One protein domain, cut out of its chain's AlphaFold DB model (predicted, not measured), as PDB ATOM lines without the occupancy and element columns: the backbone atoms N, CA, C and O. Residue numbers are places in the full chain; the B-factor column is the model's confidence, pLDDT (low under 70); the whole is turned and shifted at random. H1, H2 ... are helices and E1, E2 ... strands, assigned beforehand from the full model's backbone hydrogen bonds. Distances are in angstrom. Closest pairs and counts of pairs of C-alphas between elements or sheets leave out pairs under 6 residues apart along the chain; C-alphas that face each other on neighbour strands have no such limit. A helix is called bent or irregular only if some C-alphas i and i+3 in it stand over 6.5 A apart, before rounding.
ATOM      1  N   GLY A   9     150.056 118.097 167.946       48.56
ATOM      2  CA  GLY A   9     149.506 117.604 169.220       48.56
ATOM      3  C   GLY A   9     149.409 116.078 169.237       48.56
ATOM      4  O   GLY A   9     149.950 115.433 170.123       48.56
ATOM      5  N   ASP A  10     148.875 115.488 168.164       59.84
ATOM      6  CA  ASP A  10     148.606 114.048 168.115       59.84
ATOM      7  C   ASP A  10     149.863 113.163 168.216       59.84
ATOM      8  O   ASP A  10     149.781 112.041 168.693       59.84
ATOM      9  N   CYS A  11     151.050 113.594 167.780       64.25
ATOM     10  CA  CYS A  11     152.245 112.750 167.930       64.25
ATOM     11  C   CYS A  11     152.897 112.869 169.312       64.25
ATOM     12  O   CYS A  11     153.377 111.867 169.851       64.25
ATOM     13  N   GLU A  12     152.888 114.074 169.881       66.19
ATOM     14  CA  GLU A  12     153.384 114.373 171.223       66.19
ATOM     15  C   GLU A  12     152.529 113.635 172.264       66.19
ATOM     16  O   GLU A  12     153.067 112.834 173.032       66.19
ATOM     17  N   ASP A  13     151.200 113.777 172.189       68.19
ATOM     18  CA  ASP A  13     150.237 113.197 173.134       68.19
ATOM     19  C   ASP A  13     150.351 111.667 173.242       68.19
ATOM     20  O   ASP A  13     150.322 111.094 174.331       68.19
ATOM     21  N   TYR A  14     150.537 110.974 172.119       72.62
ATOM     22  CA  TYR A  14     150.664 109.514 172.109       72.62
ATOM     23  C   TYR A  14     152.018 109.038 172.651       72.62
ATOM     24  O   TYR A  14     152.084 108.011 173.332       72.62
ATOM     25  N   SER A  15     153.105 109.760 172.367       70.75
ATOM     26  CA  SER A  15     154.431 109.435 172.910       70.75
ATOM     27  C   SER A  15     154.471 109.662 174.424       70.75
ATOM     28  O   SER A  15     154.999 108.832 175.166       70.75
ATOM     29  N   ILE A  16     153.808 110.722 174.888       70.44
ATOM     30  CA  ILE A  16     153.551 110.993 176.301       70.44
ATOM     31  C   ILE A  16     152.726 109.873 176.937       70.44
ATOM     32  O   ILE A  16     153.119 109.340 177.976       70.44
ATOM     33  N   ALA A  17     151.600 109.492 176.327       77.25
ATOM     34  CA  ALA A  17     150.734 108.447 176.863       77.25
ATOM     35  C   ALA A  17     151.512 107.137 177.044       77.25
ATOM     36  O   ALA A  17     151.474 106.545 178.121       77.25
ATOM     37  N   LYS A  18     152.315 106.740 176.046       80.69
ATOM     38  CA  LYS A  18     153.205 105.572 176.137       80.69
ATOM     39  C   LYS A  18     154.209 105.695 177.286       80.69
ATOM     40  O   LYS A  18     154.390 104.732 178.029       80.69
ATOM     41  N   TYR A  19     154.835 106.860 177.458       78.75
ATOM     42  CA  TYR A  19     155.783 107.108 178.548       78.75
ATOM     43  C   TYR A  19     155.118 106.952 179.921       78.75
ATOM     44  O   TYR A  19     155.627 106.231 180.779       78.75
ATOM     45  N   ILE A  20     153.950 107.570 180.116       76.75
ATOM     46  CA  ILE A  20     153.197 107.498 181.374       76.75
ATOM     47  C   ILE A  20     152.738 106.067 181.646       76.75
ATOM     48  O   ILE A  20     152.937 105.568 182.751       76.75
ATOM     49  N   THR A  21     152.170 105.385 180.649       82.31
ATOM     50  CA  THR A  21     151.729 103.995 180.790       82.31
ATOM     51  C   THR A  21     152.893 103.083 181.164       82.31
ATOM     52  O   THR A  21     152.772 102.308 182.107       82.31
ATOM     53  N   LEU A  22     154.051 103.200 180.506       83.81
ATOM     54  CA  LEU A  22     155.220 102.382 180.843       83.81
ATOM     55  C   LEU A  22     155.753 102.685 182.249       83.81
ATOM     56  O   LEU A  22     156.109 101.755 182.973       83.81
ATOM     57  N   LYS A  23     155.731 103.950 182.685       79.62
ATOM     58  CA  LYS A  23     156.060 104.306 184.074       79.62
ATOM     59  C   LYS A  23     155.081 103.703 185.081       79.62
ATOM     60  O   LYS A  23     155.515 103.176 186.100       79.62
ATOM     61  N   GLN A  24     153.778 103.750 184.803       81.25
ATOM     62  CA  GLN A  24     152.751 103.135 185.654       81.25
ATOM     63  C   GLN A  24     152.889 101.610 185.720       81.25
ATOM     64  O   GLN A  24     152.595 101.014 186.751       81.25
ATOM     65  N   LEU A  25     153.392 100.986 184.652       86.75
ATOM     66  CA  LEU A  25     153.726  99.561 184.603       86.75
ATOM     67  C   LEU A  25     155.058  99.215 185.300       86.75
ATOM     68  O   LEU A  25     155.462  98.055 185.294       86.75
ATOM     69  N   GLY A  26     155.737 100.190 185.914       84.12
ATOM     70  CA  GLY A  26     156.953  99.979 186.703       84.12
ATOM     71  C   GLY A  26     158.264 100.129 185.931       84.12
ATOM     72  O   GLY A  26     159.327  99.854 186.488       84.12
ATOM     73  N   VAL A  27     158.237 100.585 184.673       85.38
ATOM     74  CA  VAL A  27     159.469 100.891 183.930       85.38
ATOM     75  C   VAL A  27     160.074 102.185 184.475       85.38
ATOM     76  O   VAL A  27     159.458 103.251 184.435       85.38
ATOM     77  N   THR A  28     161.301 102.107 184.984       84.94
ATOM     78  CA  THR A  28     162.014 103.268 185.531       84.94
ATOM     79  C   THR A  28     162.391 104.263 184.433       84.94
ATOM     80  O   THR A  28     162.802 103.863 183.340       84.94
ATOM     81  N   SER A  29     162.327 105.563 184.737       77.75
ATOM     82  CA  SER A  29     162.601 106.656 183.788       77.75
ATOM     83  C   SER A  29     163.985 106.582 183.146       77.75
ATOM     84  O   SER A  29     164.127 106.963 181.992       77.75
ATOM     85  N   GLN A  30     164.987 106.010 183.819       82.62
ATOM     86  CA  GLN A  30     166.329 105.806 183.258       82.62
ATOM     87  C   GLN A  30     166.358 104.968 181.964       82.62
ATOM     88  O   GLN A  30     167.301 105.089 181.185       82.62
ATOM     89  N   TYR A  31     165.332 104.143 181.724       89.00
ATOM     90  CA  TYR A  31     165.188 103.318 180.518       89.00
ATOM     91  C   TYR A  31     164.295 103.953 179.454       89.00
ATOM     92  O   TYR A  31     164.098 103.379 178.388       89.00
ATOM     93  N   LEU A  32     163.713 105.115 179.735       89.31
ATOM     94  CA  LEU A  32     162.754 105.767 178.863       89.31
ATOM     95  C   LEU A  32     163.235 107.176 178.565       89.31
ATOM     96  O   LEU A  32     163.420 107.976 179.479       89.31
ATOM     97  N   ARG A  33     163.401 107.505 177.286       87.94
ATOM     98  CA  ARG A  33     163.688 108.880 176.869       87.94
ATOM     99  C   ARG A  33     162.735 109.297 175.768       87.94
ATOM    100  O   ARG A  33     162.570 108.590 174.779       87.94
ATOM    101  N   MET A  34     162.137 110.465 175.928       85.88
ATOM    102  CA  MET A  34     161.429 111.147 174.857       85.88
ATOM    103  C   MET A  34     162.471 111.678 173.881       85.88
ATOM    104  O   MET A  34     163.406 112.359 174.294       85.88
ATOM    105  N   ILE A  35     162.347 111.341 172.602       87.88
ATOM    106  CA  ILE A  35     163.303 111.716 171.560       87.88
ATOM    107  C   ILE A  35     162.592 112.624 170.565       87.88
ATOM    108  O   ILE A  35     161.599 112.245 169.944       87.88
ATOM    109  N   TYR A  36     163.123 113.830 170.407       85.75
ATOM    110  CA  TYR A  36     162.672 114.777 169.405       85.75
ATOM    111  C   TYR A  36     163.499 114.602 168.135       85.75
ATOM    112  O   TYR A  36     164.734 114.680 168.159       85.75
ATOM    113  N   VAL A  37     162.819 114.355 167.020       86.75
ATOM    114  CA  VAL A  37     163.440 113.971 165.751       86.75
ATOM    115  C   VAL A  37     162.888 114.807 164.599       86.75
ATOM    116  O   VAL A  37     161.772 115.327 164.650       86.75
ATOM    117  N   ARG A  38     163.659 114.914 163.517       86.38
ATOM    118  CA  ARG A  38     163.125 115.291 162.204       86.38
ATOM    119  C   ARG A  38     162.810 114.009 161.446       86.38
ATOM    120  O   ARG A  38     163.724 113.297 161.043       86.38
ATOM    121  N   ALA A  39     161.530 113.713 161.275       87.56
ATOM    122  CA  ALA A  39     161.060 112.546 160.543       87.56
ATOM    123  C   ALA A  39     160.892 112.875 159.055       87.56
ATOM    124  O   ALA A  39     160.285 113.887 158.697       87.56
ATOM    125  N   ARG A  40     161.411 112.013 158.180       88.06
ATOM    126  CA  ARG A  40     161.160 112.036 156.735       88.06
ATOM    127  C   ARG A  40     159.897 111.232 156.451       88.06
ATOM    128  O   ARG A  40     159.859 110.032 156.706       88.06
ATOM    129  N   ILE A  41     158.861 111.883 155.929       80.38
ATOM    130  CA  ILE A  41     157.564 111.231 155.714       80.38
ATOM    131  C   ILE A  41     157.454 110.719 154.275       80.38
ATOM    132  O   ILE A  41     157.423 111.490 153.313       80.38
ATOM    133  N   GLY A  42     157.355 109.395 154.128       75.81
ATOM    134  CA  GLY A  42     157.216 108.729 152.832       75.81
ATOM    135  C   GLY A  42     158.469 108.847 151.957       75.81
ATOM    136  O   GLY A  42     159.592 108.843 152.449       75.81
ATOM    137  N   ARG A  43     158.286 108.935 150.631       70.81
ATOM    138  CA  ARG A  43     159.386 109.146 149.662       70.81
ATOM    139  C   ARG A  43     159.692 110.626 149.401       70.81
ATOM    140  O   ARG A  43     160.491 110.944 148.523       70.81
ATOM    141  N   SER A  44     159.031 111.528 150.117       65.12
ATOM    142  CA  SER A  44     159.167 112.967 149.925       65.12
ATOM    143  C   SER A  44     160.386 113.499 150.680       65.12
ATOM    144  O   SER A  44     160.704 113.036 151.769       65.12
ATOM    145  N   GLN A  45     161.027 114.544 150.153       72.19
ATOM    146  CA  GLN A  45     162.101 115.282 150.847       72.19
ATOM    147  C   GLN A  45     161.570 116.181 151.985       72.19
ATOM    148  O   GLN A  45     162.272 117.061 152.479       72.19
ATOM    149  N   ILE A  46     160.310 115.993 152.385       79.31
ATOM    150  CA  ILE A  46     159.664 116.780 153.430       79.31
ATOM    151  C   ILE A  46     160.038 116.161 154.772       79.31
ATOM    152  O   ILE A  46     159.680 115.020 155.073       79.31
ATOM    153  N   THR A  47     160.752 116.936 155.580       81.25
ATOM    154  CA  THR A  47     161.008 116.614 156.982       81.25
ATOM    155  C   THR A  47     160.005 117.329 157.871       81.25
ATOM    156  O   THR A  47     159.811 118.536 157.723       81.25
ATOM    157  N   GLN A  48     159.432 116.613 158.831       82.56
ATOM    158  CA  GLN A  48     158.559 117.171 159.855       82.56
ATOM    159  C   GLN A  48     159.159 116.936 161.243       82.56
ATOM    160  O   GLN A  48     159.794 115.912 161.494       82.56
ATOM    161  N   ALA A  49     158.961 117.891 162.148       82.06
ATOM    162  CA  ALA A  49     159.228 117.682 163.561       82.06
ATOM    163  C   ALA A  49     158.314 116.586 164.124       82.06
ATOM    164  O   ALA A  49     157.098 116.631 163.929       82.06
ATOM    165  N   HIS A  50     158.900 115.618 164.822       85.25
ATOM    166  CA  HIS A  50     158.186 114.469 165.361       85.25
ATOM    167  C   HIS A  50     158.767 114.042 166.705       85.25
ATOM    168  O   HIS A  50     159.948 114.257 166.983       85.25
ATOM    169  N   MET A  51     157.932 113.434 167.538       85.00
ATOM    170  CA  MET A  51     158.321 112.955 168.855       85.00
ATOM    171  C   MET A  51     158.084 111.460 168.953       85.00
ATOM    172  O   MET A  51     156.987 110.983 168.664       85.00
ATOM    173  N   VAL A  52     159.111 110.740 169.390       89.50
ATOM    174  CA  VAL A  52     159.069 109.292 169.597       89.50
ATOM    175  C   VAL A  52     159.541 108.953 171.000       89.50
ATOM    176  O   VAL A  52     160.258 109.729 171.635       89.50
ATOM    177  N   LEU A  53     159.166 107.775 171.484       90.25
ATOM    178  CA  LEU A  53     159.653 107.258 172.754       90.25
ATOM    179  C   LEU A  53     160.765 106.237 172.503       90.25
ATOM    180  O   LEU A  53     160.559 105.248 171.806       90.25
ATOM    181  N   GLY A  54     161.940 106.469 173.075       92.94
ATOM    182  CA  GLY A  54     163.034 105.507 173.108       92.94
ATOM    183  C   GLY A  54     162.980 104.663 174.376       92.94
ATOM    184  O   GLY A  54     162.981 105.212 175.479       92.94
ATOM    185  N   TYR A  55     162.972 103.342 174.217       92.69
ATOM    186  CA  TYR A  55     163.174 102.381 175.297       92.69
ATOM    187  C   TYR A  55     164.592 101.809 175.241       92.69
ATOM    188  O   TYR A  55     165.004 101.250 174.228       92.69
ATOM    189  N   TYR A  56     165.317 101.920 176.342       90.88
ATOM    190  CA  TYR A  56     166.706 101.516 176.494       90.88
ATOM    191  C   TYR A  56     166.764 100.286 177.403       90.88
ATOM    192  O   TYR A  56     166.321 100.353 178.546       90.88
ATOM    193  N   SER A  57     167.310  99.163 176.930       88.44
ATOM    194  CA  SER A  57     167.482  97.964 177.773       88.44
ATOM    195  C   SER A  57     168.530  98.173 178.874       88.44
ATOM    196  O   SER A  57     168.391  97.647 179.975       88.44
ATOM    197  N   THR A  58     169.552  98.986 178.595       86.69
ATOM    198  CA  THR A  58     170.491  99.563 179.567       86.69
ATOM    199  C   THR A  58     170.707 101.046 179.237       86.69
ATOM    200  O   THR A  58     170.484 101.431 178.090       86.69
ATOM    201  N   PRO A  59     171.139 101.907 180.181       80.19
ATOM    202  CA  PRO A  59     171.245 103.356 179.947       80.19
ATOM    203  C   PRO A  59     172.117 103.784 178.750       80.19
ATOM    204  O   PRO A  59     171.892 104.868 178.201       80.19
ATOM    205  N   ASP A  60     173.068 102.933 178.354       81.12
ATOM    206  CA  ASP A  60     174.000 103.124 177.232       81.12
ATOM    207  C   ASP A  60     173.670 102.251 176.007       81.12
ATOM    208  O   ASP A  60     174.394 102.277 175.011       81.12
ATOM    209  N   ALA A  61     172.603 101.448 176.070       88.31
ATOM    210  CA  ALA A  61     172.180 100.624 174.948       88.31
ATOM    211  C   ALA A  61     171.631 101.477 173.800       88.31
ATOM    212  O   ALA A  61     171.154 102.601 173.972       88.31
ATOM    213  N   GLU A  62     171.619 100.885 172.613       90.12
ATOM    214  CA  GLU A  62     170.805 101.402 171.527       90.12
ATOM    215  C   GLU A  62     169.312 101.336 171.910       90.12
ATOM    216  O   GLU A  62     168.846 100.289 172.375       90.12
ATOM    217  N   PRO A  63     168.536 102.417 171.709       93.19
ATOM    218  CA  PRO A  63     167.123 102.396 172.028       93.19
ATOM    219  C   PRO A  63     166.295 101.675 170.968       93.19
ATOM    220  O   PRO A  63     166.497 101.823 169.760       93.19
ATOM    221  N   LEU A  64     165.265 100.988 171.448       94.31
ATOM    222  CA  LEU A  64     164.104 100.616 170.658       94.31
ATOM    223  C   LEU A  64     163.184 101.829 170.518       94.31
ATOM    224  O   LEU A  64     162.821 102.463 171.509       94.31
ATOM    225  N   VAL A  65     162.796 102.148 169.286       93.25
ATOM    226  CA  VAL A  65     161.955 103.306 168.979       93.25
ATOM    227  C   VAL A  65     160.491 102.890 168.946       93.25
ATOM    228  O   VAL A  65     160.076 102.082 168.116       93.25
ATOM    229  N   LEU A  66     159.701 103.485 169.835       91.50
ATOM    230  CA  LEU A  66     158.250 103.397 169.863       91.50
ATOM    231  C   LEU A  66     157.686 104.643 169.180       91.50
ATOM    232  O   LEU A  66     157.722 105.749 169.724       91.50
ATOM    233  N   ASP A  67     157.138 104.442 167.990       86.12
ATOM    234  CA  ASP A  67     156.619 105.496 167.122       86.12
ATOM    235  C   ASP A  67     155.103 105.329 166.908       86.12
ATOM    236  O   ASP A  67     154.521 104.287 167.222       86.12
ATOM    237  N   ASN A  68     154.446 106.381 166.428       79.88
ATOM    238  CA  ASN A  68     153.041 106.405 166.030       79.88
ATOM    239  C   ASN A  68     152.874 106.412 164.503       79.88
ATOM    240  O   ASN A  68     151.811 106.050 164.014       79.88
ATOM    241  N   ILE A  69     153.906 106.812 163.750       78.62
ATOM    242  CA  ILE A  69     153.906 106.789 162.280       78.62
ATOM    243  C   ILE A  69     154.151 105.365 161.781       78.62
ATOM    244  O   ILE A  69     153.512 104.901 160.839       78.62
ATOM    245  N   VAL A  70     155.076 104.663 162.437       81.62
ATOM    246  CA  VAL A  70     155.445 103.286 162.123       81.62
ATOM    247  C   VAL A  70     155.138 102.417 163.348       81.62
ATOM    248  O   VAL A  70     155.743 102.633 164.397       81.62
ATOM    249  N   PRO A  71     154.222 101.434 163.255       81.31
ATOM    250  CA  PRO A  71     153.805 100.640 164.412       81.31
ATOM    251  C   PRO A  71     154.859  99.617 164.860       81.31
ATOM    252  O   PRO A  71     154.783  99.103 165.974       81.31
ATOM    253  N   SER A  72     155.838  99.296 164.010       87.12
ATOM    254  CA  SER A  72     156.909  98.362 164.353       87.12
ATOM    255  C   SER A  72     157.938  99.006 165.278       87.12
ATOM    256  O   SER A  72     158.563 100.007 164.926       87.12
ATOM    257  N   ILE A  73     158.173  98.367 166.423       91.94
ATOM    258  CA  ILE A  73     159.245  98.732 167.348       91.94
ATOM    259  C   ILE A  73     160.560  98.210 166.772       91.94
ATOM    260  O   ILE A  73     160.742  97.004 166.620       91.94
ATOM    261  N   THR A  74     161.464  99.120 166.426       92.75
ATOM    262  CA  THR A  74     162.744  98.794 165.782       92.75
ATOM    263  C   THR A  74     163.893  99.544 166.452       92.75
ATOM    264  O   THR A  74     163.658 100.602 167.045       92.75
ATOM    265  N   PRO A  75     165.127  99.015 166.391       93.94
ATOM    266  CA  PRO A  75     166.308  99.735 166.859       93.94
ATOM    267  C   PRO A  75     166.484 101.069 166.127       93.94
ATOM    268  O   PRO A  75     166.181 101.173 164.934       93.94
ATOM    269  N   ALA A  76     166.996 102.086 166.822       91.19
ATOM    270  CA  ALA A  76     167.179 103.422 166.253       91.19
ATOM    271  C   ALA A  76     168.049 103.443 164.983       91.19
ATOM    272  O   ALA A  76     167.758 104.208 164.066       91.19
ATOM    273  N   SER A  77     169.054 102.572 164.874       91.12
ATOM    274  CA  SER A  77     169.898 102.416 163.679       91.12
ATOM    275  C   SER A  77     169.122 101.999 162.429       91.12
ATOM    276  O   SER A  77     169.534 102.325 161.316       91.12
ATOM    277  N   GLN A  78     167.986 101.317 162.588       92.19
ATOM    278  CA  GLN A  78     167.133 100.893 161.475       92.19
ATOM    279  C   GLN A  78     166.151 101.988 161.040       92.19
ATOM    280  O   GLN A  78     165.560 101.903 159.964       92.19
ATOM    281  N   ARG A  79     165.991 103.045 161.843       90.81
ATOM    282  CA  ARG A  79     165.095 104.176 161.576       90.81
ATOM    283  C   ARG A  79     165.811 105.291 160.822       90.81
ATOM    284  O   ARG A  79     165.948 106.410 161.302       90.81
ATOM    285  N   THR A  80     166.242 104.997 159.594       89.56
ATOM    286  CA  THR A  80     166.927 105.965 158.709       89.56
ATOM    287  C   THR A  80     166.052 107.157 158.296       89.56
ATOM    288  O   THR A  80     166.531 108.154 157.746       89.56
ATOM    289  N   ASP A  81     164.747 107.042 158.520       88.25
ATOM    290  CA  ASP A  81     163.761 108.098 158.338       88.25
ATOM    291  C   ASP A  81     163.780 109.137 159.469       88.25
ATOM    292  O   ASP A  81     163.287 110.245 159.264       88.25
ATOM    293  N   LEU A  82     164.371 108.821 160.627       89.50
ATOM    294  CA  LEU A  82     164.413 109.694 161.795       89.50
ATOM    295  C   LEU A  82     165.810 110.287 162.003       89.50
ATOM    296  O   LEU A  82     166.796 109.574 162.148       89.50
ATOM    297  N   ASP A  83     165.884 111.612 162.074       87.94
ATOM    298  CA  ASP A  83     167.103 112.345 162.414       87.94
ATOM    299  C   ASP A  83     166.991 112.891 163.850       87.94
ATOM    300  O   ASP A  83     166.217 113.831 164.082       87.94
ATOM    301  N   PRO A  84     167.683 112.292 164.840       86.69
ATOM    302  CA  PRO A  84     167.529 112.666 166.239       86.69
ATOM    303  C   PRO A  84     168.196 114.004 166.546       86.69
ATOM    304  O   PRO A  84     169.398 114.185 166.364       86.69
ATOM    305  N   LEU A  85     167.411 114.938 167.084       81.94
ATOM    306  CA  LEU A  85     167.902 116.248 167.500       81.94
ATOM    307  C   LEU A  85     168.324 116.242 168.969       81.94
ATOM    308  O   LEU A  85     169.410 116.713 169.306       81.94
ATOM    309  N   PHE A  86     167.479 115.707 169.847       81.00
ATOM    310  CA  PHE A  86     167.772 115.547 171.270       81.00
ATOM    311  C   PHE A  86     166.838 114.515 171.899       81.00
ATOM    312  O   PHE A  86     165.778 114.200 171.358       81.00
ATOM    313  N   SER A  87     167.226 114.009 173.060       83.81
ATOM    314  CA  SER A  87     166.393 113.153 173.891       83.81
ATOM    315  C   SER A  87     166.426 113.613 175.335       83.81
ATOM    316  O   SER A  87     167.433 114.156 175.775       83.81
ATOM    317  N   PHE A  88     165.359 113.384 176.084       81.25
ATOM    318  CA  PHE A  88     165.272 113.776 177.484       81.25
ATOM    319  C   PHE A  88     164.324 112.870 178.258       81.25
ATOM    320  O   PHE A  88     163.491 112.164 177.691       81.25
ATOM    321  N   ASN A  89     164.457 112.907 179.571       80.06
ATOM    322  CA  ASN A  89     163.516 112.338 180.520       80.06
ATOM    323  C   ASN A  89     163.549 113.187 181.800       80.06
ATOM    324  O   ASN A  89     164.109 114.283 181.803       80.06
ATOM    325  N   SER A  90     162.966 112.688 182.888       71.81
ATOM    326  CA  SER A  90     163.000 113.371 184.186       71.81
ATOM    327  C   SER A  90     164.404 113.514 184.785       71.81
ATOM    328  O   SER A  90     164.590 114.318 185.691       71.81
ATOM    329  N   ASP A  91     165.378 112.741 184.304       71.50
ATOM    330  CA  ASP A  91     166.719 112.632 184.882       71.50
ATOM    331  C   ASP A  91     167.775 113.433 184.096       71.50
ATOM    332  O   ASP A  91     168.845 113.734 184.627       71.50
ATOM    333  N   GLY A  92     167.512 113.798 182.834       72.56
ATOM    334  CA  GLY A  92     168.486 114.530 182.024       72.56
ATOM    335  C   GLY A  92     168.051 114.895 180.603       72.56
ATOM    336  O   GLY A  92     166.981 114.515 180.123       72.56
ATOM    337  N   LEU A  93     168.928 115.643 179.922       77.25
ATOM    338  CA  LEU A  93     168.821 116.049 178.518       77.25
ATOM    339  C   LEU A  93     170.108 115.660 177.773       77.25
ATOM    340  O   LEU A  93     171.217 116.015 178.173       77.25
ATOM    341  N   TRP A  94     169.945 114.997 176.635       78.19
ATOM    342  CA  TRP A  94     171.010 114.530 175.752       78.19
ATOM    343  C   TRP A  94     170.826 115.137 174.363       78.19
ATOM    344  O   TRP A  94     169.739 115.083 173.790       78.19
ATOM    345  N   ALA A  95     171.880 115.715 173.787       72.44
ATOM    346  CA  ALA A  95     171.813 116.340 172.465       72.44
ATOM    347  C   ALA A  95     172.355 115.401 171.378       72.44
ATOM    348  O   ALA A  95     173.416 114.805 171.557       72.44
ATOM    349  N   GLY A  96     171.672 115.316 170.234       61.75
ATOM    350  CA  GLY A  96     172.190 114.717 168.998       61.75
ATOM    351  C   GLY A  96     172.719 113.286 169.127       61.75
ATOM    352  O   GLY A  96     173.800 113.005 168.623       61.75
ATOM    353  N   GLY A  97     172.015 112.408 169.848       58.44
ATOM    354  CA  GLY A  97     172.401 110.997 169.989       58.44
ATOM    355  C   GLY A  97     173.617 110.727 170.889       58.44
ATOM    356  O   GLY A  97     174.123 109.611 170.895       58.44
ATOM    357  N   SER A  98     174.096 111.716 171.650       59.81
ATOM    358  CA  SER A  98     175.149 111.496 172.654       59.81
ATOM    359  C   SER A  98     174.623 110.727 173.878       59.81
ATOM    360  O   SER A  98     173.518 111.000 174.340       59.81
ATOM    361  N   SER A  99     175.415 109.788 174.423       58.03
ATOM    362  CA  SER A  99     175.098 109.092 175.695       58.03
ATOM    363  C   SER A  99     175.407 109.958 176.928       58.03
ATOM    364  O   SER A  99     174.908 109.718 178.027       58.03
ATOM    365  N   GLU A 100     176.194 111.024 176.753       56.31
ATOM    366  CA  GLU A 100     176.589 111.927 177.833       56.31
ATOM    367  C   GLU A 100     175.472 112.923 178.171       56.31
ATOM    368  O   GLU A 100     175.145 113.815 177.379       56.31
ATOM    369  N   SER A 101     174.906 112.786 179.372       54.66
ATOM    370  CA  SER A 101     173.997 113.785 179.941       54.66
ATOM    371  C   SER A 101     174.794 115.061 180.207       54.66
ATOM    372  O   SER A 101     175.754 115.047 180.981       54.66
ATOM    373  N   ARG A 102     174.446 116.172 179.548       55.91
ATOM    374  CA  ARG A 102     175.073 117.467 179.848       55.91
ATOM    375  C   ARG A 102     174.286 118.152 180.956       55.91
ATOM    376  O   ARG A 102     173.116 118.475 180.780       55.91
ATOM    377  N   ALA A 103     174.981 118.427 182.059       49.62
ATOM    378  CA  ALA A 103     174.459 119.032 183.284       49.62
ATOM    379  C   ALA A 103     173.863 120.444 183.119       49.62
ATOM    380  O   ALA A 103     173.220 120.928 184.044       49.62
ATOM    381  N   ASP A 104     174.006 121.079 181.948       52.47
ATOM    382  CA  ASP A 104     173.412 122.389 181.668       52.47
ATOM    383  C   ASP A 104     172.406 122.336 180.500       52.47
ATOM    384  O   ASP A 104     172.704 122.733 179.364       52.47
ATOM    385  N   PRO A 105     171.185 121.824 180.755       51.75
ATOM    386  CA  PRO A 105     170.096 121.853 179.792       51.75
ATOM    387  C   PRO A 105     169.792 123.292 179.355       51.75
ATOM    388  O   PRO A 105     169.604 123.568 178.170       51.75
ATOM    389  N   LEU A 106     169.791 124.234 180.306       46.75
ATOM    390  CA  LEU A 106     169.221 125.581 180.170       46.75
ATOM    391  C   LEU A 106     169.925 126.448 179.117       46.75
ATOM    392  O   LEU A 106     169.264 127.181 178.376       46.75
ATOM    393  N   ALA A 107     171.244 126.307 178.966       48.16
ATOM    394  CA  ALA A 107     172.025 127.085 178.006       48.16
ATOM    395  C   ALA A 107     171.684 126.757 176.536       48.16
ATOM    396  O   ALA A 107     171.552 127.663 175.705       48.16
ATOM    397  N   ARG A 108     171.479 125.472 176.199       51.38
ATOM    398  CA  ARG A 108     171.025 125.044 174.856       51.38
ATOM    399  C   ARG A 108     169.500 125.058 174.705       51.38
ATOM    400  O   ARG A 108     169.021 125.172 173.576       51.38
ATOM    401  N   LEU A 109     168.754 125.006 175.811       50.47
ATOM    402  CA  LEU A 109     167.290 125.098 175.862       50.47
ATOM    403  C   LEU A 109     166.740 126.442 175.380       50.47
ATOM    404  O   LEU A 109     165.583 126.497 174.988       50.47
ATOM    405  N   SER A 110     167.534 127.511 175.343       48.44
ATOM    406  CA  SER A 110     167.094 128.836 174.874       48.44
ATOM    407  C   SER A 110     166.414 128.823 173.492       48.44
ATOM    408  O   SER A 110     165.438 129.540 173.294       48.44
ATOM    409  N   ARG A 111     166.854 127.968 172.556       54.75
ATOM    410  CA  ARG A 111     166.218 127.814 171.227       54.75
ATOM    411  C   ARG A 111     164.973 126.922 171.227       54.75
ATOM    412  O   ARG A 111     164.210 126.949 170.272       54.75
ATOM    413  N   TRP A 112     164.790 126.130 172.279       56.09
ATOM    414  CA  TRP A 112     163.800 125.053 172.367       56.09
ATOM    415  C   TRP A 112     162.831 125.237 173.546       56.09
ATOM    416  O   TRP A 112     161.997 124.368 173.799       56.09
ATOM    417  N   ARG A 113     162.908 126.389 174.235       57.56
ATOM    418  CA  ARG A 113     162.059 126.783 175.369       57.56
ATOM    419  C   ARG A 113     160.588 126.619 175.051       57.56
ATOM    420  O   ARG A 113     159.875 126.093 175.879       57.56
ATOM    421  N   SER A 114     160.160 126.944 173.836       58.22
ATOM    422  CA  SER A 114     158.755 126.832 173.438       58.22
ATOM    423  C   SER A 114     158.228 125.394 173.486       58.22
ATOM    424  O   SER A 114     157.058 125.188 173.780       58.22
ATOM    425  N   VAL A 115     159.070 124.392 173.210       58.12
ATOM    426  CA  VAL A 115     158.680 122.971 173.281       58.12
ATOM    427  C   VAL A 115     158.685 122.500 174.737       58.12
ATOM    428  O   VAL A 115     157.753 121.846 175.183       58.12
ATOM    429  N   ILE A 116     159.686 122.912 175.514       60.59
ATOM    430  CA  ILE A 116     159.820 122.535 176.929       60.59
ATOM    431  C   ILE A 116     158.785 123.236 177.819       60.59
ATOM    432  O   ILE A 116     158.225 122.606 178.703       60.59
ATOM    433  N   GLU A 117     158.477 124.509 177.579       61.62
ATOM    434  CA  GLU A 117     157.424 125.261 178.276       61.62
ATOM    435  C   GLU A 117     156.055 124.637 178.002       61.62
ATOM    436  O   GLU A 117     155.233 124.533 178.912       61.62
ATOM    437  N   ARG A 118     155.816 124.136 176.780       59.72
ATOM    438  CA  ARG A 118     154.614 123.343 176.480       59.72
ATOM    439  C   ARG A 118     154.582 122.057 177.298       59.72
ATOM    440  O   ARG A 118     153.531 121.716 177.828       59.72
ATOM    441  N   MET A 119     155.728 121.410 177.479       56.09
ATOM    442  CA  MET A 119     155.837 120.190 178.276       56.09
ATOM    443  C   MET A 119     155.726 120.415 179.792       56.09
ATOM    444  O   MET A 119     155.103 119.610 180.477       56.09
ATOM    445  N   GLN A 120     156.250 121.524 180.321       57.94
ATOM    446  CA  GLN A 120     156.049 121.959 181.713       57.94
ATOM    447  C   GLN A 120     154.590 122.304 181.984       57.94
ATOM    448  O   GLN A 120     154.026 121.882 182.988       57.94
ATOM    449  N   THR A 121     153.953 123.025 181.058       54.41
ATOM    450  CA  THR A 121     152.530 123.380 181.161       54.41
ATOM    451  C   THR A 121     151.643 122.132 181.193       54.41
ATOM    452  O   THR A 121     150.580 122.144 181.806       54.41
ATOM    453  N   GLN A 122     152.091 121.046 180.563       51.53
ATOM    454  CA  GLN A 122     151.412 119.752 180.549       51.53
ATOM    455  C   GLN A 122     151.875 118.791 181.674       51.53
ATOM    456  O   GLN A 122     151.330 117.697 181.796       51.53
ATOM    457  N   GLY A 123     152.818 119.203 182.535       44.78
ATOM    458  CA  GLY A 123     153.201 118.483 183.759       44.78
ATOM    459  C   GLY A 123     154.232 117.358 183.595       44.78
ATOM    460  O   GLY A 123     154.228 116.416 184.387       44.78
TER     461      GLY A 123
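AT A GLANCE: This is residues 9 to 123 of the 125 residues of an uncharacterized protein of Halomonas sulfidaeris (UniProt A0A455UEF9). A strongly twisted, curled sheet of five antiparallel strands has the long, bent hairpin of E1 and E2 in its middle, and the longest helix, H1, packs lengthwise over E2 on one face. Beyond the edge strand E5 the last part runs through two short helices, H2, which only grazes the sheet, and H3, which is not on it. The printed part has 115 residues, with three named helices and five named strands in the order H1, E1, E2, E3, E4, E5, H2, H3; the sheet's order is E3, E2, E1, E4, E5. The class is mixed, helices and strands, and the whole is compact, with a radius of gyration of the C-alphas of 13.6 A and spans of 37 by 32 by 26 A.

IN THESE COORDINATES: E1, residues 32 to 40, is 23.1 A long and begins at C-alpha 32, (162.754, 105.767, 178.863). E2, residues 47 to 55, is 23.3 A long. E1 bends by 54 degrees at residue 36, and E2 by 54 degrees at residue 50. E3 is residues 64 to 66, E4 is residues 82 to 88 and 16.2 A long, and E5 is residues 93 to 95. H1, residues 9 to 24, is 22.1 A long and begins at C-alpha 9, (149.506, 117.604, 169.220). H2 is residues 105 to 109. H3, residues 113 to 121, is 11.7 A long and ends at C-alpha 121, (152.530, 123.380, 181.161).

HOW THE PARTS SIT: E1 and E2 form a hairpin, with N 35 and O 52 at 2.8 A. E2 and E3 form another, with N 66 and O 53 at 2.8 A. E1, E2 and E3 are a meander, each strand the antiparallel neighbour of the one before. E4 is the antiparallel neighbour of E1, with N 36 and O 86 at 2.8 A; E1 to E4 make a Greek key, a meander whose first strand is also the neighbour of the fourth strand. E4 and E5 form a hairpin, with N 87 and O 94 at 2.8 A. H1 and the sheet make two layers, a helix on one face of a sheet. H1 has a height of 9.1 A over the sheet and runs along E2, at 5 degrees on the local plane; their closest C-alphas, those of Glu 12 and Met 51, are 5.7 A apart. H2 and H3 are close but not clearly touching, their closest C-alphas, those of Leu 109 and Ile 116, being 8.0 A apart. H1 and H3 are apart. Every O i to N i+4 pair is within hydrogen-bond range in H2 and H3, and 11 of 12 are in H1.

THE WHOLE: The C-alphas farthest apart, those of Gly 26 and Gln 45, are 39.3 A apart. The printed part has no cut. The link from E3 to E4 is long, with 15 residues; of these, residues 74 to 75 pair antiparallel with residues 64 to 65 of E3. The mean pLDDT of the printed part is 75.7, and residues 9 to 13, residue 44 and residues 96 to 123 are under 70.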